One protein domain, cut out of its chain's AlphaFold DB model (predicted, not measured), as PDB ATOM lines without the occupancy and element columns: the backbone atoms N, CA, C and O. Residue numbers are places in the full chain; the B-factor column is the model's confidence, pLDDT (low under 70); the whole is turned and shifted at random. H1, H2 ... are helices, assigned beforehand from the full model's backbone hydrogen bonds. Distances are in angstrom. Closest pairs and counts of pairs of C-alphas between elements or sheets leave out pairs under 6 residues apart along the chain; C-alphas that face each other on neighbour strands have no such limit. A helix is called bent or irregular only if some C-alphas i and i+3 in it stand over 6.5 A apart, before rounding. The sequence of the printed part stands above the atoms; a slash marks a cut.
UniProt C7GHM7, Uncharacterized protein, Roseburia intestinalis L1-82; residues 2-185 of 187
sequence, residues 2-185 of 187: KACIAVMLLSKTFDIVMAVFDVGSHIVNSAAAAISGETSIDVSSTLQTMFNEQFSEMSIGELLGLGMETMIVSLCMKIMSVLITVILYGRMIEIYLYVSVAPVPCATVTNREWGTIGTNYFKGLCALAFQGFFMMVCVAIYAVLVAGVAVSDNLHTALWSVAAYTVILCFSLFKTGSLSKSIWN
ATOM      1  N   LYS A   2     -42.456 -12.685  43.062       59.69
ATOM      2  CA  LYS A   2     -42.176 -11.635  42.050       59.69
ATOM      3  C   LYS A   2     -40.684 -11.393  41.754       59.69
ATOM      4  O   LYS A   2     -40.308 -11.300  40.595       59.69
ATOM      5  N   ALA A   3     -39.829 -11.375  42.781       68.75
ATOM      6  CA  ALA A   3     -38.380 -11.214  42.599       68.75
ATOM      7  C   ALA A   3     -37.719 -12.412  41.884       68.75
ATOM      8  O   ALA A   3     -36.827 -12.224  41.071       68.75
ATOM      9  N   CYS A   4     -38.192 -13.638  42.131       66.88
ATOM     10  CA  CYS A   4     -37.685 -14.843  41.460       66.88
ATOM     11  C   CYS A   4     -38.036 -14.842  39.961       66.88
ATOM     12  O   CYS A   4     -37.185 -15.157  39.136       66.88
ATOM     13  N   ILE A   5     -39.249 -14.400  39.612       68.88
ATOM     14  CA  ILE A   5     -39.682 -14.235  38.215       68.88
ATOM     15  C   ILE A   5     -38.871 -13.130  37.519       68.88
ATOM     16  O   ILE A   5     -38.419 -13.331  36.398       68.88
ATOM     17  N   ALA A   6     -38.614 -12.003  38.193       66.81
ATOM     18  CA  ALA A   6     -37.787 -10.922  37.649       66.81
ATOM     19  C   ALA A   6     -36.339 -11.368  37.378       66.81
ATOM     20  O   ALA A   6     -35.790 -11.062  36.324       66.81
ATOM     21  N   VAL A   7     -35.735 -12.125  38.302       69.44
ATOM     22  CA  VAL A   7     -34.380 -12.675  38.132       69.44
ATOM     23  C   VAL A   7     -34.342 -13.693  36.990       69.44
ATOM     24  O   VAL A   7     -33.433 -13.641  36.171       69.44
ATOM     25  N   MET A   8     -35.354 -14.559  36.871       71.50
ATOM     26  CA  MET A   8     -35.457 -15.518  35.764       71.50
ATOM     27  C   MET A   8     -35.590 -14.820  34.401       71.50
ATOM     28  O   MET A   8     -34.924 -15.217  33.448       71.50
ATOM     29  N   LEU A   9     -36.403 -13.761  34.313       70.38
ATOM     30  CA  LEU A   9     -36.581 -12.967  33.094       70.38
ATOM     31  C   LEU A   9     -35.281 -12.240  32.727       70.38
ATOM     32  O   LEU A   9     -34.849 -12.293  31.580       70.38
ATOM     33  N   LEU A  10     -34.590 -11.658  33.712       73.25
ATOM     34  CA  LEU A  10     -33.301 -10.999  33.502       73.25
ATOM     35  C   LEU A  10     -32.224 -11.962  32.998       73.25
ATOM     36  O   LEU A  10     -31.566 -11.660  32.002       73.25
ATOM     37  N   SER A  11     -32.107 -13.144  33.606       77.88
ATOM     38  CA  SER A  11     -31.176 -14.193  33.169       77.88
ATOM     39  C   SER A  11     -31.466 -14.723  31.762       77.88
ATOM     40  O   SER A  11     -30.588 -15.329  31.154       77.88
ATOM     41  N   LYS A  12     -32.680 -14.500  31.244       83.44
ATOM     42  CA  LYS A  12     -33.143 -14.935  29.919       83.44
ATOM     43  C   LYS A  12     -33.441 -13.785  28.963       83.44
ATOM     44  O   LYS A  12     -34.002 -14.010  27.898       83.44
ATOM     45  N   THR A  13     -33.014 -12.567  29.296       82.00
ATOM     46  CA  THR A  13     -33.292 -11.379  28.475       82.00
ATOM     47  C   THR A  13     -32.754 -11.531  27.057       82.00
ATOM     48  O   THR A  13     -33.482 -11.298  26.097       82.00
ATOM     49  N   PHE A  14     -31.495 -11.950  26.913       81.88
ATOM     50  CA  PHE A  14     -30.889 -12.110  25.592       81.88
ATOM     51  C   PHE A  14     -31.543 -13.242  24.795       81.88
ATOM     52  O   PHE A  14     -31.801 -13.050  23.612       81.88
ATOM     53  N   ASP A  15     -31.901 -14.354  25.445       85.75
ATOM     54  CA  ASP A  15     -32.626 -15.459  24.803       85.75
ATOM     55  C   ASP A  15     -33.982 -14.976  24.247       85.75
ATOM     56  O   ASP A  15     -34.336 -15.282  23.112       85.75
ATOM     57  N   ILE A  16     -34.719 -14.158  25.011       85.31
ATOM     58  CA  ILE A  16     -36.007 -13.587  24.583       85.31
ATOM     59  C   ILE A  16     -35.817 -12.618  23.412       85.31
ATOM     60  O   ILE A  16     -36.557 -12.676  22.433       85.31
ATOM     61  N   VAL A  17     -34.841 -11.714  23.506       85.69
ATOM     62  CA  VAL A  17     -34.574 -10.727  22.453       85.69
ATOM     63  C   VAL A  17     -34.180 -11.411  21.149       85.69
ATOM     64  O   VAL A  17     -34.730 -11.077  20.100       85.69
ATOM     65  N   MET A  18     -33.282 -12.393  21.214       86.88
ATOM     66  CA  MET A  18     -32.867 -13.152  20.037       86.88
ATOM     67  C   MET A  18     -34.032 -13.938  19.437       86.88
ATOM     68  O   MET A  18     -34.209 -13.896  18.227       86.88
ATOM     69  N   ALA A  19     -34.905 -14.531  20.258       89.12
ATOM     70  CA  ALA A  19     -36.097 -15.213  19.757       89.12
ATOM     71  C   ALA A  19     -37.029 -14.285  18.950       89.12
ATOM     72  O   ALA A  19     -37.603 -14.706  17.948       89.12
ATOM     73  N   VAL A  20     -37.172 -13.010  19.336       88.44
ATOM     74  CA  VAL A  20     -37.959 -12.047  18.541       88.44
ATOM     75  C   VAL A  20     -37.270 -11.726  17.212       88.44
ATOM     76  O   VAL A  20     -37.943 -11.626  16.184       88.44
ATOM     77  N   PHE A  21     -35.941 -11.595  17.205       87.56
ATOM     78  CA  PHE A  21     -35.191 -11.389  15.965       87.56
ATOM     79  C   PHE A  21     -35.199 -12.617  15.052       87.56
ATOM     80  O   PHE A  21     -35.259 -12.437  13.839       87.56
ATOM     81  N   ASP A  22     -35.238 -13.835  15.592       90.00
ATOM     82  CA  ASP A  22     -35.408 -15.063  14.808       90.00
ATOM     83  C   ASP A  22     -36.764 -15.083  14.097       90.00
ATOM     84  O   ASP A  22     -36.839 -15.366  12.901       90.00
ATOM     85  N   VAL A  23     -37.838 -14.702  14.797       89.38
ATOM     86  CA  VAL A  23     -39.168 -14.550  14.186       89.38
ATOM     87  C   VAL A  23     -39.152 -13.462  13.112       89.38
ATOM     88  O   VAL A  23     -39.654 -13.679  12.010       89.38
ATOM     89  N   GLY A  24     -38.535 -12.310  13.394       87.12
ATOM     90  CA  GLY A  24     -38.362 -11.242  12.408       87.12
ATOM     91  C   GLY A  24     -37.612 -11.719  11.164       87.12
ATOM     92  O   GLY A  24     -38.076 -11.521  10.043       87.12
ATOM     93  N   SER A  25     -36.496 -12.423  11.355       86.12
ATOM     94  CA  SER A  25     -35.693 -13.000  10.278       86.12
ATOM     95  C   SER A  25     -36.489 -14.020   9.467       86.12
ATOM     96  O   SER A  25     -36.467 -13.977   8.241       86.12
ATOM     97  N   HIS A  26     -37.273 -14.885  10.113       89.69
ATOM     98  CA  HIS A  26     -38.140 -15.835   9.419       89.69
ATOM     99  C   HIS A  26     -39.163 -15.135   8.510       89.69
ATOM    100  O   HIS A  26     -39.362 -15.558   7.369       89.69
ATOM    101  N   ILE A  27     -39.769 -14.037   8.969       87.94
ATOM    102  CA  ILE A  27     -40.712 -13.235   8.171       87.94
ATOM    103  C   ILE A  27     -39.998 -12.579   6.985       87.94
ATOM    104  O   ILE A  27     -40.491 -12.633   5.860       87.94
ATOM    105  N   VAL A  28     -38.820 -11.995   7.219       86.50
ATOM    106  CA  VAL A  28     -37.992 -11.383   6.169       86.50
ATOM    107  C   VAL A  28     -37.590 -12.413   5.118       86.50
ATOM    108  O   VAL A  28     -37.749 -12.156   3.931       86.50
ATOM    109  N   ASN A  29     -37.129 -13.591   5.537       86.31
ATOM    110  CA  ASN A  29     -36.723 -14.671   4.640       86.31
ATOM    111  C   ASN A  29     -37.911 -15.240   3.858       86.31
ATOM    112  O   ASN A  29     -37.775 -15.552   2.680       86.31
ATOM    113  N   SER A  30     -39.088 -15.327   4.480       85.88
ATOM    114  CA  SER A  30     -40.317 -15.749   3.798       85.88
ATOM    115  C   SER A  30     -40.740 -14.736   2.731       85.88
ATOM    116  O   SER A  30     -41.081 -15.120   1.614       85.88
ATOM    117  N   ALA A  31     -40.650 -13.438   3.037       80.69
ATOM    118  CA  ALA A  31     -40.873 -12.378   2.058       80.69
ATOM    119  C   ALA A  31     -39.818 -12.423   0.941       80.69
ATOM    120  O   ALA A  31     -40.164 -12.348  -0.233       80.69
ATOM    121  N   ALA A  32     -38.544 -12.617   1.288       77.75
ATOM    122  CA  ALA A  32     -37.459 -12.751   0.323       77.75
ATOM    123  C   ALA A  32     -37.665 -13.947  -0.610       77.75
ATOM    124  O   ALA A  32     -37.461 -13.802  -1.810       77.75
ATOM    125  N   ALA A  33     -38.111 -15.099  -0.106       75.75
ATOM    126  CA  ALA A  33     -38.405 -16.274  -0.923       75.75
ATOM    127  C   ALA A  33     -39.532 -16.007  -1.936       75.75
ATOM    128  O   ALA A  33     -39.403 -16.382  -3.099       75.75
ATOM    129  N   ALA A  34     -40.591 -15.301  -1.524       73.19
ATOM    130  CA  ALA A  34     -41.673 -14.895  -2.425       73.19
ATOM    131  C   ALA A  34     -41.194 -13.928  -3.524       73.19
ATOM    132  O   ALA A  34     -41.637 -14.015  -4.661       73.19
ATOM    133  N   ILE A  35     -40.254 -13.038  -3.198       69.25
ATOM    134  CA  ILE A  35     -39.676 -12.064  -4.135       69.25
ATOM    135  C   ILE A  35     -38.690 -12.757  -5.098       69.25
ATOM    136  O   ILE A  35     -38.730 -12.539  -6.309       69.25
ATOM    137  N   SER A  36     -37.838 -13.644  -4.579       60.31
ATOM    138  CA  SER A  36     -36.779 -14.342  -5.330       60.31
ATOM    139  C   SER A  36     -37.318 -15.267  -6.424       60.31
ATOM    140  O   SER A  36     -36.632 -15.482  -7.417       60.31
ATOM    141  N   GLY A  37     -38.533 -15.802  -6.256       51.09
ATOM    142  CA  GLY A  37     -39.194 -16.632  -7.268       51.09
ATOM    143  C   GLY A  37     -39.597 -15.883  -8.544       51.09
ATOM    144  O   GLY A  37     -39.765 -16.528  -9.574       51.09
ATOM    145  N   GLU A  38     -39.714 -14.548  -8.498       45.78
ATOM    146  CA  GLU A  38     -40.204 -13.728  -9.622       45.78
ATOM    147  C   GLU A  38     -39.258 -12.589 -10.053       45.78
ATOM    148  O   GLU A  38     -39.438 -12.031 -11.132       45.78
ATOM    149  N   THR A  39     -38.250 -12.211  -9.255       45.91
ATOM    150  CA  THR A  39     -37.536 -10.927  -9.453       45.91
ATOM    151  C   THR A  39     -36.010 -10.994  -9.333       45.91
ATOM    152  O   THR A  39     -35.378 -10.121  -8.739       45.91
ATOM    153  N   SER A  40     -35.361 -11.965  -9.980       38.28
ATOM    154  CA  SER A  40     -33.932 -11.833 -10.320       38.28
ATOM    155  C   SER A  40     -33.751 -10.882 -11.512       38.28
ATOM    156  O   SER A  40     -33.240 -11.265 -12.564       38.28
ATOM    157  N   ILE A  41     -34.230  -9.645 -11.392       45.69
ATOM    158  CA  ILE A  41     -33.981  -8.621 -12.404       45.69
ATOM    159  C   ILE A  41     -32.639  -8.003 -12.049       45.69
ATOM    160  O   ILE A  41     -32.549  -7.055 -11.268       45.69
ATOM    161  N   ASP A  42     -31.577  -8.579 -12.603       49.72
ATOM    162  CA  ASP A  42     -30.322  -7.859 -12.715       49.72
ATOM    163  C   ASP A  42     -30.580  -6.673 -13.657       49.72
ATOM    164  O   ASP A  42     -30.713  -6.790 -14.878       49.72
ATOM    165  N   VAL A  43     -30.775  -5.504 -13.050       50.78
ATOM    166  CA  VAL A  43     -31.052  -4.249 -13.754       50.78
ATOM    167  C   VAL A  43     -29.915  -3.935 -14.732       50.78
ATOM    168  O   VAL A  43     -30.162  -3.352 -15.784       50.78
ATOM    169  N   SER A  44     -28.686  -4.384 -14.436       51.97
ATOM    170  CA  SER A  44     -27.545  -4.249 -15.341       51.97
ATOM    171  C   SER A  44     -27.683  -5.149 -16.565       51.97
ATOM    172  O   SER A  44     -27.458  -4.680 -17.678       51.97
ATOM    173  N   SER A  45     -28.083  -6.413 -16.391       53.91
ATOM    174  CA  SER A  45     -28.270  -7.337 -17.514       53.91
ATOM    175  C   SER A  45     -29.466  -6.944 -18.379       53.91
ATOM    176  O   SER A  45     -29.398  -7.028 -19.596       53.91
ATOM    177  N   THR A  46     -30.547  -6.467 -17.764       57.00
ATOM    178  CA  THR A  46     -31.779  -6.072 -18.464       57.00
ATOM    179  C   THR A  46     -31.567  -4.799 -19.281       57.00
ATOM    180  O   THR A  46     -31.973  -4.731 -20.440       57.00
ATOM    181  N   LEU A  47     -30.850  -3.817 -18.717       55.56
ATOM    182  CA  LEU A  47     -30.391  -2.660 -19.482       55.56
ATOM    183  C   LEU A  47     -29.402  -3.085 -20.573       55.56
ATOM    184  O   LEU A  47     -29.574  -2.660 -21.703       55.56
ATOM    185  N   GLN A  48     -28.427  -3.961 -20.307       59.88
ATOM    186  CA  GLN A  48     -27.504  -4.433 -21.350       59.88
ATOM    187  C   GLN A  48     -28.207  -5.143 -22.510       59.88
ATOM    188  O   GLN A  48     -27.833  -4.919 -23.658       59.88
ATOM    189  N   THR A  49     -29.213  -5.975 -22.243       61.53
ATOM    190  CA  THR A  49     -29.974  -6.659 -23.294       61.53
ATOM    191  C   THR A  49     -30.781  -5.665 -24.128       61.53
ATOM    192  O   THR A  49     -30.661  -5.688 -25.349       61.53
ATOM    193  N   MET A  50     -31.491  -4.715 -23.502       60.94
ATOM    194  CA  MET A  50     -32.189  -3.643 -24.234       60.94
ATOM    195  C   MET A  50     -31.234  -2.763 -25.049       60.94
ATOM    196  O   MET A  50     -31.525  -2.414 -26.191       60.94
ATOM    197  N   PHE A  51     -30.074  -2.426 -24.479       61.53
ATOM    198  CA  PHE A  51     -29.032  -1.671 -25.172       61.53
ATOM    199  C   PHE A  51     -28.489  -2.443 -26.382       61.53
ATOM    200  O   PHE A  51     -28.282  -1.847 -27.432       61.53
ATOM    201  N   ASN A  52     -28.281  -3.756 -26.274       61.16
ATOM    202  CA  ASN A  52     -27.758  -4.560 -27.380       61.16
ATOM    203  C   ASN A  52     -28.783  -4.778 -28.505       61.16
ATOM    204  O   ASN A  52     -28.385  -4.844 -29.665       61.16
ATOM    205  N   GLU A  53     -30.077  -4.872 -28.191       60.41
ATOM    206  CA  GLU A  53     -31.131  -5.083 -29.192       60.41
ATOM    207  C   GLU A  53     -31.475  -3.804 -29.974       60.41
ATOM    208  O   GLU A  53     -31.645  -3.866 -31.190       60.41
ATOM    209  N   GLN A  54     -31.492  -2.628 -29.329       54.72
ATOM    210  CA  GLN A  54     -31.822  -1.358 -30.004       54.72
ATOM    211  C   GLN A  54     -30.648  -0.727 -30.771       54.72
ATOM    212  O   GLN A  54     -30.849   0.117 -31.644       54.72
ATOM    213  N   PHE A  55     -29.407  -1.152 -30.515       54.59
ATOM    214  CA  PHE A  55     -28.222  -0.592 -31.178       54.59
ATOM    215  C   PHE A  55     -28.171  -0.840 -32.694       54.59
ATOM    216  O   PHE A  55     -27.452  -0.128 -33.395       54.59
ATOM    217  N   SER A  56     -28.907  -1.829 -33.217       55.53
ATOM    218  CA  SER A  56     -28.863  -2.165 -34.647       55.53
ATOM    219  C   SER A  56     -29.663  -1.206 -35.538       55.53
ATOM    220  O   SER A  56     -29.468  -1.230 -36.753       55.53
ATOM    221  N   GLU A  57     -30.541  -0.375 -34.966       58.59
ATOM    222  CA  GLU A  57     -31.432   0.522 -35.724       58.59
ATOM    223  C   GLU A  57     -31.171   2.018 -35.475       58.59
ATOM    224  O   GLU A  57     -31.672   2.860 -36.220       58.59
ATOM    225  N   MET A  58     -30.362   2.374 -34.470       61.78
ATOM    226  CA  MET A  58     -30.165   3.771 -34.068       61.78
ATOM    227  C   MET A  58     -29.032   4.474 -34.831       61.78
ATOM    228  O   MET A  58     -27.965   3.917 -35.095       61.78
ATOM    229  N   SER A  59     -29.245   5.752 -35.161       70.62
ATOM    230  CA  SER A  59     -28.242   6.576 -35.847       70.62
ATOM    231  C   SER A  59     -27.052   6.912 -34.937       70.62
ATOM    232  O   SER A  59     -27.207   7.143 -33.739       70.62
ATOM    233  N   ILE A  60     -25.853   7.052 -35.520       70.38
ATOM    234  CA  ILE A  60     -24.598   7.408 -34.812       70.38
ATOM    235  C   ILE A  60     -24.738   8.660 -33.922       70.38
ATOM    236  O   ILE A  60     -24.108   8.740 -32.868       70.38
ATOM    237  N   GLY A  61     -25.566   9.632 -34.324       68.56
ATOM    238  CA  GLY A  61     -25.824  10.848 -33.543       68.56
ATOM    239  C   GLY A  61     -26.661  10.617 -32.278       68.56
ATOM    240  O   GLY A  61     -26.363  11.200 -31.238       68.56
ATOM    241  N   GLU A  62     -27.662   9.738 -32.338       72.00
ATOM    242  CA  GLU A  62     -28.507   9.391 -31.186       72.00
ATOM    243  C   GLU A  62     -27.745   8.513 -30.192       72.00
ATOM    244  O   GLU A  62     -27.815   8.750 -28.987       72.00
ATOM    245  N   LEU A  63     -26.911   7.589 -30.685       69.56
ATOM    246  CA  LEU A  63     -25.988   6.815 -29.848       69.56
ATOM    247  C   LEU A  63     -25.075   7.709 -28.999       69.56
ATOM    248  O   LEU A  63     -24.832   7.420 -27.828       69.56
ATOM    249  N   LEU A  64     -24.541   8.785 -29.586       74.25
ATOM    250  CA  LEU A  64     -23.644   9.709 -28.890       74.25
ATOM    251  C   LEU A  64     -24.370  10.476 -27.775       74.25
ATOM    252  O   LEU A  64     -23.840  10.592 -26.668       74.25
ATOM    253  N   GLY A  65     -25.591  10.953 -28.042       78.06
ATOM    254  CA  GLY A  65     -26.433  11.610 -27.036       78.06
ATOM    255  C   GLY A  65     -26.811  10.665 -25.894       78.06
ATOM    256  O   GLY A  65     -26.659  10.996 -24.719       78.06
ATOM    257  N   LEU A  66     -27.204   9.440 -26.236       78.88
ATOM    258  CA  LEU A  66     -27.543   8.403 -25.274       78.88
ATOM    259  C   LEU A  66     -26.333   7.958 -24.433       78.88
ATOM    260  O   LEU A  66     -26.451   7.739 -23.226       78.88
ATOM    261  N   GLY A  67     -25.142   7.884 -25.034       77.12
ATOM    262  CA  GLY A  67     -23.892   7.598 -24.328       77.12
ATOM    263  C   GLY A  67     -23.552   8.656 -23.274       77.12
ATOM    264  O   GLY A  67     -23.143   8.315 -22.161       77.12
ATOM    265  N   MET A  68     -23.784   9.936 -23.580       79.44
ATOM    266  CA  MET A  68     -23.619  11.025 -22.612       79.44
ATOM    267  C   MET A  68     -24.619  10.935 -21.453       79.44
ATOM    268  O   MET A  68     -24.227  11.072 -20.293       79.44
ATOM    269  N   GLU A  69     -25.894  10.667 -21.736       78.31
ATOM    270  CA  GLU A  69     -26.914  10.491 -20.695       78.31
ATOM    271  C   GLU A  69     -26.626   9.275 -19.809       78.31
ATOM    272  O   GLU A  69     -26.720   9.353 -18.582       78.31
ATOM    273  N   THR A  70     -26.175   8.172 -20.410       78.94
ATOM    274  CA  THR A  70     -25.807   6.945 -19.693       78.94
ATOM    275  C   THR A  70     -24.633   7.176 -18.745       78.94
ATOM    276  O   THR A  70     -24.631   6.634 -17.640       78.94
ATOM    277  N   MET A  71     -23.661   8.029 -19.100       78.81
ATOM    278  CA  MET A  71     -22.581   8.407 -18.177       78.81
ATOM    279  C   MET A  71     -23.102   9.148 -16.940       78.81
ATOM    280  O   MET A  71     -22.682   8.845 -15.819       78.81
ATOM    281  N   ILE A  72     -24.036  10.085 -17.122       81.56
ATOM    282  CA  ILE A  72     -24.639  10.850 -16.021       81.56
ATOM    283  C   ILE A  72     -25.479   9.932 -15.124       81.56
ATOM    284  O   ILE A  72     -25.333   9.955 -13.899       81.56
ATOM    285  N   VAL A  73     -26.324   9.083 -15.714       82.31
ATOM    286  CA  VAL A  73     -27.159   8.141 -14.954       82.31
ATOM    287  C   VAL A  73     -26.307   7.091 -14.246       82.31
ATOM    288  O   VAL A  73     -26.575   6.786 -13.087       82.31
ATOM    289  N   SER A  74     -25.234   6.598 -14.865       78.44
ATOM    290  CA  SER A  74     -24.292   5.665 -14.230       78.44
ATOM    291  C   SER A  74     -23.633   6.270 -12.984       78.44
ATOM    292  O   SER A  74     -23.566   5.621 -11.935       78.44
ATOM    293  N   LEU A  75     -23.231   7.546 -13.043       78.75
ATOM    294  CA  LEU A  75     -22.735   8.272 -11.871       78.75
ATOM    295  C   LEU A  75     -23.805   8.348 -10.766       78.75
ATOM    296  O   LEU A  75     -23.517   8.043  -9.607       78.75
ATOM    297  N   CYS A  76     -25.041   8.710 -11.122       81.25
ATOM    298  CA  CYS A  76     -26.163   8.795 -10.183       81.25
ATOM    299  C   CYS A  76     -26.456   7.440  -9.514       81.25
ATOM    300  O   CYS A  76     -26.549   7.354  -8.288       81.25
ATOM    301  N   MET A  77     -26.502   6.362 -10.301       80.12
ATOM    302  CA  MET A  77     -26.711   4.996  -9.818       80.12
ATOM    303  C   MET A  77     -25.619   4.566  -8.835       80.12
ATOM    304  O   MET A  77     -25.911   3.933  -7.819       80.12
ATOM    305  N   LYS A  78     -24.364   4.961  -9.078       79.81
ATOM    306  CA  LYS A  78     -23.248   4.653  -8.178       79.81
ATOM    307  C   LYS A  78     -23.378   5.366  -6.833       79.81
ATOM    308  O   LYS A  78     -23.155   4.746  -5.796       79.81
ATOM    309  N   ILE A  79     -23.795   6.633  -6.834       84.62
ATOM    310  CA  ILE A  79     -24.066   7.385  -5.600       84.62
ATOM    311  C   ILE A  79     -25.244   6.757  -4.842       84.62
ATOM    312  O   ILE A  79     -25.137   6.526  -3.639       84.62
ATOM    313  N   MET A  80     -26.343   6.425  -5.529       83.25
ATOM    314  CA  MET A  80     -27.506   5.781  -4.902       83.25
ATOM    315  C   MET A  80     -27.155   4.420  -4.297       83.25
ATOM    316  O   MET A  80     -27.554   4.133  -3.172       83.25
ATOM    317  N   SER A  81     -26.349   3.609  -4.984       81.19
ATOM    318  CA  SER A  81     -25.872   2.321  -4.464       81.19
ATOM    319  C   SER A  81     -25.084   2.475  -3.155       81.19
ATOM    320  O   SER A  81     -25.324   1.749  -2.183       81.19
ATOM    321  N   VAL A  82     -24.207   3.485  -3.073       86.88
ATOM    322  CA  VAL A  82     -23.494   3.816  -1.830       86.88
ATOM    323  C   VAL A  82     -24.476   4.233  -0.730       86.88
ATOM    324  O   VAL A  82     -24.355   3.754   0.395       86.88
ATOM    325  N   LEU A  83     -25.482   5.061  -1.037       86.00
ATOM    326  CA  LEU A  83     -26.495   5.466  -0.055       86.00
ATOM    327  C   LEU A  83     -27.301   4.279   0.479       86.00
ATOM    328  O   LEU A  83     -27.447   4.152   1.692       86.00
ATOM    329  N   ILE A  84     -27.780   3.385  -0.393       86.38
ATOM    330  CA  ILE A  84     -28.508   2.172   0.013       86.38
ATOM    331  C   ILE A  84     -27.636   1.327   0.944       86.38
ATOM    332  O   ILE A  84     -28.089   0.913   2.011       86.38
ATOM    333  N   THR A  85     -26.364   1.138   0.588       85.19
ATOM    334  CA  THR A  85     -25.401   0.396   1.407       85.19
ATOM    335  C   THR A  85     -25.244   1.029   2.792       85.19
ATOM    336  O   THR A  85     -25.364   0.338   3.804       85.19
ATOM    337  N   VAL A  86     -25.065   2.351   2.867       89.69
ATOM    338  CA  VAL A  86     -24.967   3.083   4.142       89.69
ATOM    339  C   VAL A  86     -26.237   2.926   4.984       89.69
ATOM    340  O   VAL A  86     -26.132   2.707   6.191       89.69
ATOM    341  N   ILE A  87     -27.429   2.976   4.381       87.44
ATOM    342  CA  ILE A  87     -28.700   2.776   5.095       87.44
ATOM    343  C   ILE A  87     -28.764   1.367   5.691       87.44
ATOM    344  O   ILE A  87     -29.106   1.222   6.866       87.44
ATOM    345  N   LEU A  88     -28.421   0.337   4.912       85.19
ATOM    346  CA  LEU A  88     -28.428  -1.058   5.365       85.19
ATOM    347  C   LEU A  88     -27.451  -1.280   6.529       85.19
ATOM    348  O   LEU A  88     -27.838  -1.850   7.550       85.19
ATOM    349  N   TYR A  89     -26.222  -0.757   6.439       87.38
ATOM    350  CA  TYR A  89     -25.266  -0.810   7.552       87.38
ATOM    351  C   TYR A  89     -25.743  -0.010   8.770       87.38
ATOM    352  O   TYR A  89     -25.600  -0.469   9.903       87.38
ATOM    353  N   GLY A  90     -26.373   1.147   8.556       87.56
ATOM    354  CA  GLY A  90     -26.998   1.926   9.624       87.56
ATOM    355  C   GLY A  90     -28.054   1.126  10.391       87.56
ATOM    356  O   GLY A  90     -28.116   1.218  11.617       87.56
ATOM    357  N   ARG A  91     -28.832   0.274   9.704       86.12
ATOM    358  CA  ARG A  91     -29.817  -0.611  10.355       86.12
ATOM    359  C   ARG A  91     -29.165  -1.665  11.241       86.12
ATOM    360  O   ARG A  91     -29.670  -1.925  12.329       86.12
ATOM    361  N   MET A  92     -28.035  -2.230  10.817       86.06
ATOM    362  CA  MET A  92     -27.280  -3.173  11.648       86.06
ATOM    363  C   MET A  92     -26.824  -2.509  12.949       86.06
ATOM    364  O   MET A  92     -27.018  -3.062  14.028       86.06
ATOM    365  N   ILE A  93     -26.284  -1.289  12.859       89.31
ATOM    366  CA  ILE A  93     -25.858  -0.514  14.033       89.31
ATOM    367  C   ILE A  93     -27.048  -0.231  14.965       89.31
ATOM    368  O   ILE A  93     -26.927  -0.404  16.177       89.31
ATOM    369  N   GLU A  94     -28.202   0.159  14.413       87.44
ATOM    370  CA  GLU A  94     -29.427   0.425  15.180       87.44
ATOM    371  C   GLU A  94     -29.883  -0.808  15.982       87.44
ATOM    372  O   GLU A  94     -30.154  -0.695  17.179       87.44
ATOM    373  N   ILE A  95     -29.900  -1.992  15.356       87.19
ATOM    374  CA  ILE A  95     -30.258  -3.256  16.017       87.19
ATOM    375  C   ILE A  95     -29.269  -3.582  17.143       87.19
ATOM    376  O   ILE A  95     -29.696  -3.884  18.258       87.19
ATOM    377  N   TYR A  96     -27.959  -3.472  16.900       88.12
ATOM    378  CA  TYR A  96     -26.953  -3.778  17.923       88.12
ATOM    379  C   TYR A  96     -27.054  -2.863  19.143       88.12
ATOM    380  O   TYR A  96     -27.019  -3.346  20.278       88.12
ATOM    381  N   LEU A  97     -27.230  -1.558  18.925       88.06
ATOM    382  CA  LEU A  97     -27.435  -0.602  20.011       88.06
ATOM    383  C   LEU A  97     -28.692  -0.946  20.814       88.06
ATOM    384  O   LEU A  97     -28.640  -0.971  22.043       88.06
ATOM    385  N   TYR A  98     -29.793  -1.287  20.143       86.94
ATOM    386  CA  TYR A  98     -31.045  -1.618  20.817       86.94
ATOM    387  C   TYR A  98     -30.957  -2.908  21.647       86.94
ATOM    388  O   TYR A  98     -31.437  -2.948  22.781       86.94
ATOM    389  N   VAL A  99     -30.308  -3.951  21.120       86.88
ATOM    390  CA  VAL A  99     -30.105  -5.232  21.819       86.88
ATOM    391  C   VAL A  99     -29.146  -5.079  23.002       86.88
ATOM    392  O   VAL A  99     -29.381  -5.663  24.058       86.88
ATOM    393  N   SER A 100     -28.097  -4.258  22.877       86.44
ATOM    394  CA  SER A 100     -27.108  -4.057  23.949       86.44
ATOM    395  C   SER A 100     -27.709  -3.511  25.250       86.44
ATOM    396  O   SER A 100     -27.244  -3.844  26.339       86.44
ATOM    397  N   VAL A 101     -28.778  -2.715  25.149       85.88
ATOM    398  CA  VAL A 101     -29.437  -2.078  26.299       85.88
ATOM    399  C   VAL A 101     -30.597  -2.933  26.839       85.88
ATOM    400  O   VAL A 101     -31.175  -2.591  27.866       85.88
ATOM    401  N   ALA A 102     -30.906  -4.087  26.228       84.62
ATOM    402  CA  ALA A 102     -32.049  -4.945  26.574       84.62
ATOM    403  C   ALA A 102     -32.237  -5.281  28.068       84.62
ATOM    404  O   ALA A 102     -33.385  -5.266  28.531       84.62
ATOM    405  N   PRO A 103     -31.176  -5.568  28.856       82.06
ATOM    406  CA  PRO A 103     -31.341  -5.936  30.264       82.06
ATOM    407  C   PRO A 103     -31.971  -4.828  31.117       82.06
ATOM    408  O   PRO A 103     -32.681  -5.123  32.078       82.06
ATOM    409  N   VAL A 104     -31.756  -3.556  30.761       83.75
ATOM    410  CA  VAL A 104     -32.225  -2.413  31.557       83.75
ATOM    411  C   VAL A 104     -33.755  -2.258  31.466       83.75
ATOM    412  O   VAL A 104     -34.405  -2.272  32.513       83.75
ATOM    413  N   PRO A 105     -34.386  -2.205  30.276       81.38
ATOM    414  CA  PRO A 105     -35.845  -2.196  30.162       81.38
ATOM    415  C   PRO A 105     -36.510  -3.511  30.589       81.38
ATOM    416  O   PRO A 105     -37.643  -3.501  31.071       81.38
ATOM    417  N   CYS A 106     -35.827  -4.653  30.472       79.06
ATOM    418  CA  CYS A 106     -36.376  -5.922  30.961       79.06
ATOM    419  C   CYS A 106     -36.498  -5.949  32.493       79.06
ATOM    420  O   CYS A 106     -37.463  -6.505  33.020       79.06
ATOM    421  N   ALA A 107     -35.596  -5.275  33.217       78.88
ATOM    422  CA  ALA A 107     -35.725  -5.095  34.663       78.88
ATOM    423  C   ALA A 107     -36.963  -4.260  35.041       78.88
ATOM    424  O   ALA A 107     -37.611  -4.528  36.056       78.88
ATOM    425  N   THR A 108     -37.322  -3.261  34.224       79.81
ATOM    426  CA  THR A 108     -38.433  -2.344  34.524       79.81
ATOM    427  C   THR A 108     -39.807  -2.932  34.210       79.81
ATOM    428  O   THR A 108     -40.784  -2.512  34.828       79.81
ATOM    429  N   VAL A 109     -39.896  -3.959  33.351       75.56
ATOM    430  CA  VAL A 109     -41.171  -4.596  32.954       75.56
ATOM    431  C   VAL A 109     -41.936  -5.208  34.134       75.56
ATOM    432  O   VAL A 109     -43.163  -5.251  34.130       75.56
ATOM    433  N   THR A 110     -41.222  -5.660  35.172       70.19
ATOM    434  CA  THR A 110     -41.840  -6.314  36.341       70.19
ATOM    435  C   THR A 110     -42.377  -5.299  37.360       70.19
ATOM    436  O   THR A 110     -43.095  -5.672  38.293       70.19
ATOM    437  N   ASN A 111     -42.056  -4.009  37.201       75.44
ATOM    438  CA  ASN A 111     -42.502  -2.966  38.113       75.44
ATOM    439  C   ASN A 111     -43.786  -2.292  37.608       75.44
ATOM    440  O   ASN A 111     -43.894  -1.945  36.438       75.44
ATOM    441  N   ARG A 112     -44.768  -2.056  38.486       67.62
ATOM    442  CA  ARG A 112     -46.088  -1.540  38.065       67.62
ATOM    443  C   ARG A 112     -46.051  -0.076  37.612       67.62
ATOM    444  O   ARG A 112     -46.846   0.313  36.770       67.62
ATOM    445  N   GLU A 113     -45.126   0.710  38.156       71.94
ATOM    446  CA  GLU A 113     -44.963   2.137  37.831       71.94
ATOM    447  C   GLU A 113     -44.031   2.379  36.634       71.94
ATOM    448  O   GLU A 113     -44.199   3.354  35.912       71.94
ATOM    449  N   TRP A 114     -43.074   1.474  36.397       71.38
ATOM    450  CA  TRP A 114     -42.056   1.598  35.340       71.38
ATOM    451  C   TRP A 114     -42.254   0.578  34.207       71.38
ATOM    452  O   TRP A 114     -41.486   0.555  33.246       71.38
ATOM    453  N   GLY A 115     -43.298  -0.249  34.288       74.94
ATOM    454  CA  GLY A 115     -43.585  -1.316  33.328       74.94
ATOM    455  C   GLY A 115     -43.896  -0.805  31.924       74.94
ATOM    456  O   GLY A 115     -43.672  -1.512  30.943       74.94
ATOM    457  N   THR A 116     -44.333   0.450  31.798       81.12
ATOM    458  CA  THR A 116     -44.494   1.151  30.518       81.12
ATOM    459  C   THR A 116     -43.176   1.292  29.761       81.12
ATOM    460  O   THR A 116     -43.176   1.133  28.543       81.12
ATOM    461  N   ILE A 117     -42.048   1.501  30.452       81.81
ATOM    462  CA  ILE A 117     -40.719   1.605  29.826       81.81
ATOM    463  C   ILE A 117     -40.312   0.259  29.219       81.81
ATOM    464  O   ILE A 117     -39.950   0.196  28.046       81.81
ATOM    465  N   GLY A 118     -40.437  -0.830  29.984       81.62
ATOM    466  CA  GLY A 118     -40.147  -2.179  29.486       81.62
ATOM    467  C   GLY A 118     -41.077  -2.596  28.344       81.62
ATOM    468  O   GLY A 118     -40.631  -3.138  27.337       81.62
ATOM    469  N   THR A 119     -42.368  -2.274  28.446       83.81
ATOM    470  CA  THR A 119     -43.353  -2.604  27.403       83.81
ATOM    471  C   THR A 119     -43.095  -1.826  26.107       83.81
ATOM    472  O   THR A 119     -43.201  -2.394  25.022       83.81
ATOM    473  N   ASN A 120     -42.715  -0.545  26.191       85.94
ATOM    474  CA  ASN A 120     -42.342   0.248  25.015       85.94
ATOM    475  C   ASN A 120     -41.034  -0.236  24.381       85.94
ATOM    476  O   ASN A 120     -40.930  -0.236  23.156       85.94
ATOM    477  N   TYR A 121     -40.083  -0.727  25.182       87.75
ATOM    478  CA  TYR A 121     -38.891  -1.382  24.649       87.75
ATOM    479  C   TYR A 121     -39.243  -2.623  23.821       87.75
ATOM    480  O   TYR A 121     -38.795  -2.750  22.689       87.75
ATOM    481  N   PHE A 122     -40.105  -3.511  24.328       85.75
ATOM    482  CA  PHE A 122     -40.536  -4.686  23.560       85.75
ATOM    483  C   PHE A 122     -41.280  -4.314  22.274       85.75
ATOM    484  O   PHE A 122     -41.044  -4.928  21.238       85.75
ATOM    485  N   LYS A 123     -42.119  -3.270  22.296       87.31
ATOM    486  CA  LYS A 123     -42.742  -2.738  21.072       87.31
ATOM    487  C   LYS A 123     -41.700  -2.235  20.074       87.31
ATOM    488  O   LYS A 123     -41.816  -2.521  18.887       87.31
ATOM    489  N   GLY A 124     -40.677  -1.518  20.539       87.81
ATOM    490  CA  GLY A 124     -39.583  -1.051  19.686       87.81
ATOM    491  C   GLY A 124     -38.705  -2.188  19.168       87.81
ATOM    492  O   GLY A 124     -38.278  -2.150  18.018       87.81
ATOM    493  N   LEU A 125     -38.520  -3.245  19.959       87.88
ATOM    494  CA  LEU A 125     -37.827  -4.461  19.547       87.88
ATOM    495  C   LEU A 125     -38.585  -5.175  18.420       87.88
ATOM    496  O   LEU A 125     -38.000  -5.500  17.388       87.88
ATOM    497  N   CYS A 126     -39.904  -5.334  18.570       87.62
ATOM    498  CA  CYS A 126     -40.777  -5.847  17.512       87.62
ATOM    499  C   CYS A 126     -40.762  -4.942  16.274       87.62
ATOM    500  O   CYS A 126     -40.722  -5.438  15.150       87.62
ATOM    501  N   ALA A 127     -40.734  -3.619  16.457       89.75
ATOM    502  CA  ALA A 127     -40.605  -2.684  15.347       89.75
ATOM    503  C   ALA A 127     -39.303  -2.889  14.572       89.75
ATOM    504  O   ALA A 127     -39.336  -2.959  13.346       89.75
ATOM    505  N   LEU A 128     -38.171  -3.047  15.253       88.75
ATOM    506  CA  LEU A 128     -36.886  -3.299  14.599       88.75
ATOM    507  C   LEU A 128     -36.874  -4.643  13.859       88.75
ATOM    508  O   LEU A 128     -36.396  -4.705  12.729       88.75
ATOM    509  N   ALA A 129     -37.461  -5.691  14.444       87.69
ATOM    510  CA  ALA A 129     -37.579  -7.003  13.811       87.69
ATOM    511  C   ALA A 129     -38.412  -6.955  12.510       87.69
ATOM    512  O   ALA A 129     -38.002  -7.496  11.486       87.69
ATOM    513  N   PHE A 130     -39.544  -6.241  12.512       86.25
ATOM    514  CA  PHE A 130     -40.394  -6.058  11.324       86.25
ATOM    515  C   PHE A 130     -39.872  -5.012  10.335       86.25
ATOM    516  O   PHE A 130     -40.306  -4.953   9.185       86.25
ATOM    517  N   GLN A 131     -38.920  -4.182  10.740       87.75
ATOM    518  CA  GLN A 131     -38.377  -3.155   9.867       87.75
ATOM    519  C   GLN A 131     -37.647  -3.749   8.659       87.75
ATOM    520  O   GLN A 131     -37.769  -3.223   7.552       87.75
ATOM    521  N   GLY A 132     -36.929  -4.862   8.855       84.12
ATOM    522  CA  GLY A 132     -36.304  -5.608   7.761       84.12
ATOM    523  C   GLY A 132     -37.327  -6.099   6.733       84.12
ATOM    524  O   GLY A 132     -37.052  -6.091   5.536       84.12
ATOM    525  N   PHE A 133     -38.543  -6.433   7.175       86.75
ATOM    526  CA  PHE A 133     -39.621  -6.850   6.282       86.75
ATOM    527  C   PHE A 133     -40.088  -5.686   5.401       86.75
ATOM    528  O   PHE A 133     -40.175  -5.837   4.184       86.75
ATOM    529  N   PHE A 134     -40.294  -4.494   5.969       87.56
ATOM    530  CA  PHE A 134     -40.649  -3.316   5.170       87.56
ATOM    531  C   PHE A 134     -39.559  -2.934   4.163       87.56
ATOM    532  O   PHE A 134     -39.877  -2.532   3.047       87.56
ATOM    533  N   MET A 135     -38.282  -3.103   4.523       87.19
ATOM    534  CA  MET A 135     -37.168  -2.903   3.589       87.19
ATOM    535  C   MET A 135     -37.256  -3.867   2.396       87.19
ATOM    536  O   MET A 135     -37.112  -3.423   1.258       87.19
ATOM    537  N   MET A 136     -37.568  -5.148   2.629       86.12
ATOM    538  CA  MET A 136     -37.768  -6.125   1.549       86.12
ATOM    539  C   MET A 136     -38.956  -5.776   0.649       86.12
ATOM    540  O   MET A 136     -38.849  -5.876  -0.570       86.12
ATOM    541  N   VAL A 137     -40.066  -5.306   1.223       87.19
ATOM    542  CA  VAL A 137     -41.234  -4.861   0.445       87.19
ATOM    543  C   VAL A 137     -40.883  -3.672  -0.457       87.19
ATOM    544  O   VAL A 137     -41.290  -3.645  -1.616       87.19
ATOM    545  N   CYS A 138     -40.088  -2.708   0.024       86.94
ATOM    546  CA  CYS A 138     -39.626  -1.592  -0.808       86.94
ATOM    547  C   CYS A 138     -38.796  -2.068  -2.011       86.94
ATOM    548  O   CYS A 138     -38.991  -1.569  -3.119       86.94
ATOM    549  N   VAL A 139     -37.904  -3.043  -1.807       83.69
ATOM    550  CA  VAL A 139     -37.097  -3.629  -2.888       83.69
ATOM    551  C   VAL A 139     -37.979  -4.387  -3.888       83.69
ATOM    552  O   VAL A 139     -37.782  -4.244  -5.092       83.69
ATOM    553  N   ALA A 140     -38.993  -5.116  -3.416       84.25
ATOM    554  CA  ALA A 140     -39.943  -5.815  -4.283       84.25
ATOM    555  C   ALA A 140     -40.714  -4.853  -5.201       84.25
ATOM    556  O   ALA A 140     -40.798  -5.072  -6.406       84.25
ATOM    557  N   ILE A 141     -41.237  -3.753  -4.644       84.94
ATOM    558  CA  ILE A 141     -41.947  -2.726  -5.423       84.94
ATOM    559  C   ILE A 141     -41.013  -2.113  -6.473       84.94
ATOM    560  O   ILE A 141     -41.419  -1.922  -7.617       84.94
ATOM    561  N   TYR A 142     -39.758  -1.835  -6.109       84.56
ATOM    562  CA  TYR A 142     -38.759  -1.334  -7.053       84.56
ATOM    563  C   TYR A 142     -38.501  -2.314  -8.205       84.56
ATOM    564  O   TYR A 142     -38.474  -1.887  -9.357       84.56
ATOM    565  N   ALA A 143     -38.374  -3.613  -7.920       78.75
ATOM    566  CA  ALA A 143     -38.163  -4.624  -8.953       78.75
ATOM    567  C   ALA A 143     -39.312  -4.648  -9.978       78.75
ATOM    568  O   ALA A 143     -39.062  -4.626 -11.182       78.75
ATOM    569  N   VAL A 144     -40.566  -4.597  -9.513       81.31
ATOM    570  CA  VAL A 144     -41.748  -4.543 -10.394       81.31
ATOM    571  C   VAL A 144     -41.787  -3.250 -11.216       81.31
ATOM    572  O   VAL A 144     -42.079  -3.287 -12.409       81.31
ATOM    573  N   LEU A 145     -41.455  -2.103 -10.612       82.44
ATOM    574  CA  LEU A 145     -41.410  -0.820 -11.323       82.44
ATOM    575  C   LEU A 145     -40.361  -0.817 -12.441       82.44
ATOM    576  O   LEU A 145     -40.644  -0.339 -13.536       82.44
ATOM    577  N   VAL A 146     -39.171  -1.372 -12.192       77.38
ATOM    578  CA  VAL A 146     -38.111  -1.469 -13.207       77.38
ATOM    579  C   VAL A 146     -38.476  -2.460 -14.312       77.38
ATOM    580  O   VAL A 146     -38.222  -2.165 -15.478       77.38
ATOM    581  N   ALA A 147     -39.123  -3.581 -13.982       74.06
ATOM    582  CA  ALA A 147     -39.631  -4.524 -14.981       74.06
ATOM    583  C   ALA A 147     -40.573  -3.839 -15.987       74.06
ATOM    584  O   ALA A 147     -40.482  -4.080 -17.188       74.06
ATOM    585  N   GLY A 148     -41.431  -2.931 -15.507       73.44
ATOM    586  CA  GLY A 148     -42.328  -2.147 -16.357       73.44
ATOM    587  C   GLY A 148     -41.611  -1.195 -17.322       73.44
ATOM    588  O   GLY A 148     -42.149  -0.891 -18.381       73.44
ATOM    589  N   VAL A 149     -40.387  -0.752 -17.001       72.44
ATOM    590  CA  VAL A 149     -39.590   0.119 -17.884       72.44
ATOM    591  C   VAL A 149     -38.992  -0.647 -19.061       72.44
ATOM    592  O   VAL A 149     -38.813  -0.067 -20.129       72.44
ATOM    593  N   ALA A 150     -38.734  -1.949 -18.903       60.75
ATOM    594  CA  ALA A 150     -38.159  -2.776 -19.963       60.75
ATOM    595  C   ALA A 150     -39.073  -2.953 -21.191       60.75
ATOM    596  O   ALA A 150     -38.633  -3.432 -22.228       60.75
ATOM    597  N   VAL A 151     -40.339  -2.541 -21.079       60.47
ATOM    598  CA  VAL A 151     -41.346  -2.578 -22.149       60.47
ATOM    599  C   VAL A 151     -41.422  -1.237 -22.909       60.47
ATOM    600  O   VAL A 151     -42.260  -1.062 -23.784       60.47
ATOM    601  N   SER A 152     -40.580  -0.251 -22.575       63.69
ATOM    602  CA  SER A 152     -40.600   1.078 -23.201       63.69
ATOM    603  C   SER A 152     -39.877   1.102 -24.552       63.69
ATOM    604  O   SER A 152     -38.694   0.783 -24.630       63.69
ATOM    605  N   ASP A 153     -40.552   1.619 -25.584       64.88
ATOM    606  CA  ASP A 153     -40.000   1.793 -26.939       64.88
ATOM    607  C   ASP A 153     -38.891   2.864 -27.028       64.88
ATOM    608  O   ASP A 153     -38.136   2.898 -27.993       64.88
ATOM    609  N   ASN A 154     -38.764   3.748 -26.027       74.44
ATOM    610  CA  ASN A 154     -37.779   4.838 -26.022       74.44
ATOM    611  C   ASN A 154     -36.714   4.645 -24.933       74.44
ATOM    612  O   ASN A 154     -37.012   4.764 -23.739       74.44
ATOM    613  N   LEU A 155     -35.458   4.431 -25.346       73.56
ATOM    614  CA  LEU A 155     -34.337   4.170 -24.437       73.56
ATOM    615  C   LEU A 155     -33.984   5.377 -23.545       73.56
ATOM    616  O   LEU A 155     -33.663   5.206 -22.371       73.56
ATOM    617  N   HIS A 156     -34.112   6.602 -24.067       77.50
ATOM    618  CA  HIS A 156     -33.908   7.838 -23.299       77.50
ATOM    619  C   HIS A 156     -34.878   7.937 -22.113       77.50
ATOM    620  O   HIS A 156     -34.471   8.137 -20.967       77.50
ATOM    621  N   THR A 157     -36.176   7.746 -22.363       78.62
ATOM    622  CA  THR A 157     -37.198   7.772 -21.309       78.62
ATOM    623  C   THR A 157     -36.989   6.631 -20.321       78.62
ATOM    624  O   THR A 157     -37.064   6.858 -19.116       78.62
ATOM    625  N   ALA A 158     -36.640   5.438 -20.810       78.69
ATOM    626  CA  ALA A 158     -36.342   4.291 -19.963       78.69
ATOM    627  C   ALA A 158     -35.196   4.583 -18.976       78.69
ATOM    628  O   ALA A 158     -35.336   4.350 -17.772       78.69
ATOM    629  N   LEU A 159     -34.094   5.167 -19.453       79.44
ATOM    630  CA  LEU A 159     -32.924   5.491 -18.634       79.44
ATOM    631  C   LEU A 159     -33.265   6.471 -17.492       79.44
ATOM    632  O   LEU A 159     -32.912   6.237 -16.332       79.44
ATOM    633  N   TRP A 160     -34.005   7.540 -17.801       82.38
ATOM    634  CA  TRP A 160     -34.446   8.529 -16.811       82.38
ATOM    635  C   TRP A 160     -35.493   7.974 -15.837       82.38
ATOM    636  O   TRP A 160     -35.449   8.293 -14.647       82.38
ATOM    637  N   SER A 161     -36.400   7.109 -16.299       83.31
ATOM    638  CA  SER A 161     -37.386   6.443 -15.442       83.31
ATOM    639  C   SER A 161     -36.727   5.514 -14.425       83.31
ATOM    640  O   SER A 161     -37.069   5.574 -13.242       83.31
ATOM    641  N   VAL A 162     -35.730   4.718 -14.832       81.31
ATOM    642  CA  VAL A 162     -34.974   3.863 -13.898       81.31
ATOM    643  C   VAL A 162     -34.240   4.712 -12.854       81.31
ATOM    644  O   VAL A 162     -34.273   4.379 -11.667       81.31
ATOM    645  N   ALA A 163     -33.632   5.831 -13.264       83.31
ATOM    646  CA  ALA A 163     -32.982   6.763 -12.341       83.31
ATOM    647  C   ALA A 163     -33.975   7.400 -11.347       83.31
ATOM    648  O   ALA A 163     -33.667   7.555 -10.166       83.31
ATOM    649  N   ALA A 164     -35.189   7.741 -11.782       86.31
ATOM    650  CA  ALA A 164     -36.224   8.259 -10.891       86.31
ATOM    651  C   ALA A 164     -36.693   7.199  -9.876       86.31
ATOM    652  O   ALA A 164     -36.843   7.494  -8.687       86.31
ATOM    653  N   TYR A 165     -36.879   5.950 -10.313       86.25
ATOM    654  CA  TYR A 165     -37.304   4.856  -9.436       86.25
ATOM    655  C   TYR A 165     -36.260   4.493  -8.376       86.25
ATOM    656  O   TYR A 165     -36.641   4.175  -7.246       86.25
ATOM    657  N   THR A 166     -34.960   4.602  -8.667       83.25
ATOM    658  CA  THR A 166     -33.920   4.390  -7.644       83.25
ATOM    659  C   THR A 166     -33.901   5.481  -6.579       83.25
ATOM    660  O   THR A 166     -33.706   5.177  -5.402       83.25
ATOM    661  N   VAL A 167     -34.181   6.736  -6.939       87.12
ATOM    662  CA  VAL A 167     -34.322   7.824  -5.954       87.12
ATOM    663  C   VAL A 167     -35.528   7.586  -5.040       87.12
ATOM    664  O   VAL A 167     -35.422   7.753  -3.821       87.12
ATOM    665  N   ILE A 168     -36.659   7.147  -5.602       89.06
ATOM    666  CA  ILE A 168     -37.856   6.795  -4.821       89.06
ATOM    667  C   ILE A 168     -37.546   5.646  -3.858       89.06
ATOM    668  O   ILE A 168     -37.886   5.745  -2.678       89.06
ATOM    669  N   LEU A 169     -36.847   4.602  -4.320       86.62
ATOM    670  CA  LEU A 169     -36.411   3.498  -3.464       86.62
ATOM    671  C   LEU A 169     -35.586   4.014  -2.277       86.62
ATOM    672  O   LEU A 169     -35.918   3.705  -1.134       86.62
ATOM    673  N   CYS A 170     -34.562   4.840  -2.516       86.75
ATOM    674  CA  CYS A 170     -33.751   5.428  -1.447       86.75
ATOM    675  C   CYS A 170     -34.610   6.166  -0.411       86.75
ATOM    676  O   CYS A 170     -34.464   5.936   0.793       86.75
ATOM    677  N   PHE A 171     -35.541   7.012  -0.859       89.38
ATOM    678  CA  PHE A 171     -36.449   7.730   0.036       89.38
ATOM    679  C   PHE A 171     -37.325   6.778   0.865       89.38
ATOM    680  O   PHE A 171     -37.463   6.950   2.081       89.38
ATOM    681  N   SER A 172     -37.886   5.745   0.236       88.19
ATOM    682  CA  SER A 172     -38.692   4.738   0.923       88.19
ATOM    683  C   SER A 172     -37.882   3.977   1.977       88.19
ATOM    684  O   SER A 172     -38.356   3.840   3.106       88.19
ATOM    685  N   LEU A 173     -36.645   3.568   1.670       88.06
ATOM    686  CA  LEU A 173     -35.758   2.851   2.599       88.06
ATOM    687  C   LEU A 173     -35.361   3.690   3.826       88.06
ATOM    688  O   LEU A 173     -35.228   3.156   4.932       88.06
ATOM    689  N   PHE A 174     -35.213   5.010   3.679       87.12
ATOM    690  CA  PHE A 174     -35.012   5.894   4.833       87.12
ATOM    691  C   PHE A 174     -36.232   5.894   5.766       87.12
ATOM    692  O   PHE A 174     -36.086   5.832   6.993       87.12
ATOM    693  N   LYS A 175     -37.439   5.912   5.195       89.56
ATOM    694  CA  LYS A 175     -38.700   6.058   5.934       89.56
ATOM    695  C   LYS A 175     -39.186   4.771   6.613       89.56
ATOM    696  O   LYS A 175     -39.961   4.855   7.564       89.56
ATOM    697  N   THR A 176     -38.720   3.590   6.199       87.25
ATOM    698  CA  THR A 176     -39.135   2.300   6.799       87.25
ATOM    699  C   THR A 176     -38.945   2.245   8.317       87.25
ATOM    700  O   THR A 176     -39.781   1.682   9.019       87.25
ATOM    701  N   GLY A 177     -37.885   2.862   8.848       81.44
ATOM    702  CA  GLY A 177     -37.604   2.863  10.287       81.44
ATOM    703  C   GLY A 177     -38.617   3.652  11.118       81.44
ATOM    704  O   GLY A 177     -39.098   3.159  12.137       81.44
ATOM    705  N   SER A 178     -38.988   4.858  10.681       85.19
ATOM    706  CA  SER A 178     -40.017   5.647  11.370       85.19
ATOM    707  C   SER A 178     -41.405   5.035  11.194       85.19
ATOM    708  O   SER A 178     -42.198   5.032  12.133       85.19
ATOM    709  N   LEU A 179     -41.674   4.447  10.025       85.94
ATOM    710  CA  LEU A 179     -42.914   3.726   9.751       85.94
ATOM    711  C   LEU A 179     -43.080   2.510  10.673       85.94
ATOM    712  O   LEU A 179     -44.127   2.370  11.300       85.94
ATOM    713  N   SER A 180     -42.042   1.683  10.830       84.62
ATOM    714  CA  SER A 180     -42.115   0.502  11.697       84.62
ATOM    715  C   SER A 180     -42.366   0.875  13.164       84.62
ATOM    716  O   SER A 180     -43.225   0.290  13.825       84.62
ATOM    717  N   LYS A 181     -41.671   1.907  13.666       85.50
ATOM    718  CA  LYS A 181     -41.859   2.410  15.040       85.50
ATOM    719  C   LYS A 181     -43.261   2.982  15.261       85.50
ATOM    720  O   LYS A 181     -43.869   2.721  16.296       85.50
ATOM    721  N   SER A 182     -43.797   3.696  14.269       86.31
ATOM    722  CA  SER A 182     -45.156   4.239  14.311       86.31
ATOM    723  C   SER A 182     -46.225   3.142  14.358       86.31
ATOM    724  O   SER A 182     -47.143   3.244  15.170       86.31
ATOM    725  N   ILE A 183     -46.087   2.072  13.564       85.62
ATOM    726  CA  ILE A 183     -47.037   0.943  13.546       85.62
ATOM    727  C   ILE A 183     -47.113   0.261  14.912       85.62
ATOM    728  O   ILE A 183     -48.199  -0.032  15.406       85.62
ATOM    729  N   TRP A 184     -45.964   0.042  15.552       81.81
ATOM    730  CA  TRP A 184     -45.912  -0.614  16.858       81.81
ATOM    731  C   TRP A 184     -46.177   0.319  18.041       81.81
ATOM    732  O   TRP A 184     -46.146  -0.134  19.188       81.81
ATOM    733  N   ASN A 185     -46.464   1.601  17.785       81.69
ATOM    734  CA  ASN A 185     -46.592   2.637  18.810       81.69
ATOM    735  C   ASN A 185     -45.406   2.600  19.796       81.69
ATOM    736  O   ASN A 185     -45.568   2.655  21.019       81.69
TER     737      ASN A 185
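This is residues 2 to 185 of the 187 residues of an uncharacterized protein of Roseburia intestinalis L1-82 (UniProt C7GHM7). This is a long rod of helices running lengthwise, with H6 between H2 and H7 and with H4 packed on H7. H1 and H5 lie at one end; H3 runs toward the other, where residues 56 to 61 stick out. The printed part has 184 residues with seven named helices, H1 to H7 in order, and no named strand; its class is all helix. It is loose, with a radius of gyration of the C-alphas of 22.8 A and spans of 81 by 28 by 21 A.

Find C-alpha 2 at (-42.176, -11.635, 42.050), where H1, residues 2 to 11, begins. Next come H2, residues 13 to 36, 34.1 A long, and H3, residues 43 to 54. From C-alpha 60 at (-24.598, 7.408, -34.812), H4 runs 59.9 A to residue 100. After H5, residues 103 to 108, follow H6, residues 115 to 149, 51.4 A, and H7, residues 155 to 183, 40.2 A, ending at C-alpha 183 (-47.037, 0.943, 13.546). H6 has a kink of 28 degrees near residue 131; H7 has one of 42 degrees near residue 177 and is only just irregular, with C-alphas 174 and 177 6.8 A apart.

Look first at Leu 10 and Pro 103, closest C-alphas where H1 touches H5, 6.3 A. H2 touches residues 125 to 140 of H6, closest at Gly 24 and Ala 129, 4.5 A. H3 is close to H6 but not clearly touching, 7.6 A between Val 43 and Val 146. H4, H6 and H7 form an up and down bundle, each running against the one before. H4 touches H7, closest at Ile 84 and Cys 170, 6.3 A. H6 and H7 are a hairpin, closest at Ala 127 and Ser 180, 5.1 A. Every O i to N i+4 pair is within hydrogen-bond range in H1 to H4; H5 has 1 of 2, H6 29 of 31, H7 23 of 25.

The C-alphas farthest apart, Lys 2 and Ser 59, are 81.2 A apart. The printed part has no cut and no long link. Its mean pLDDT is 78.1; 37 residues are under 70, among them 35 to 58.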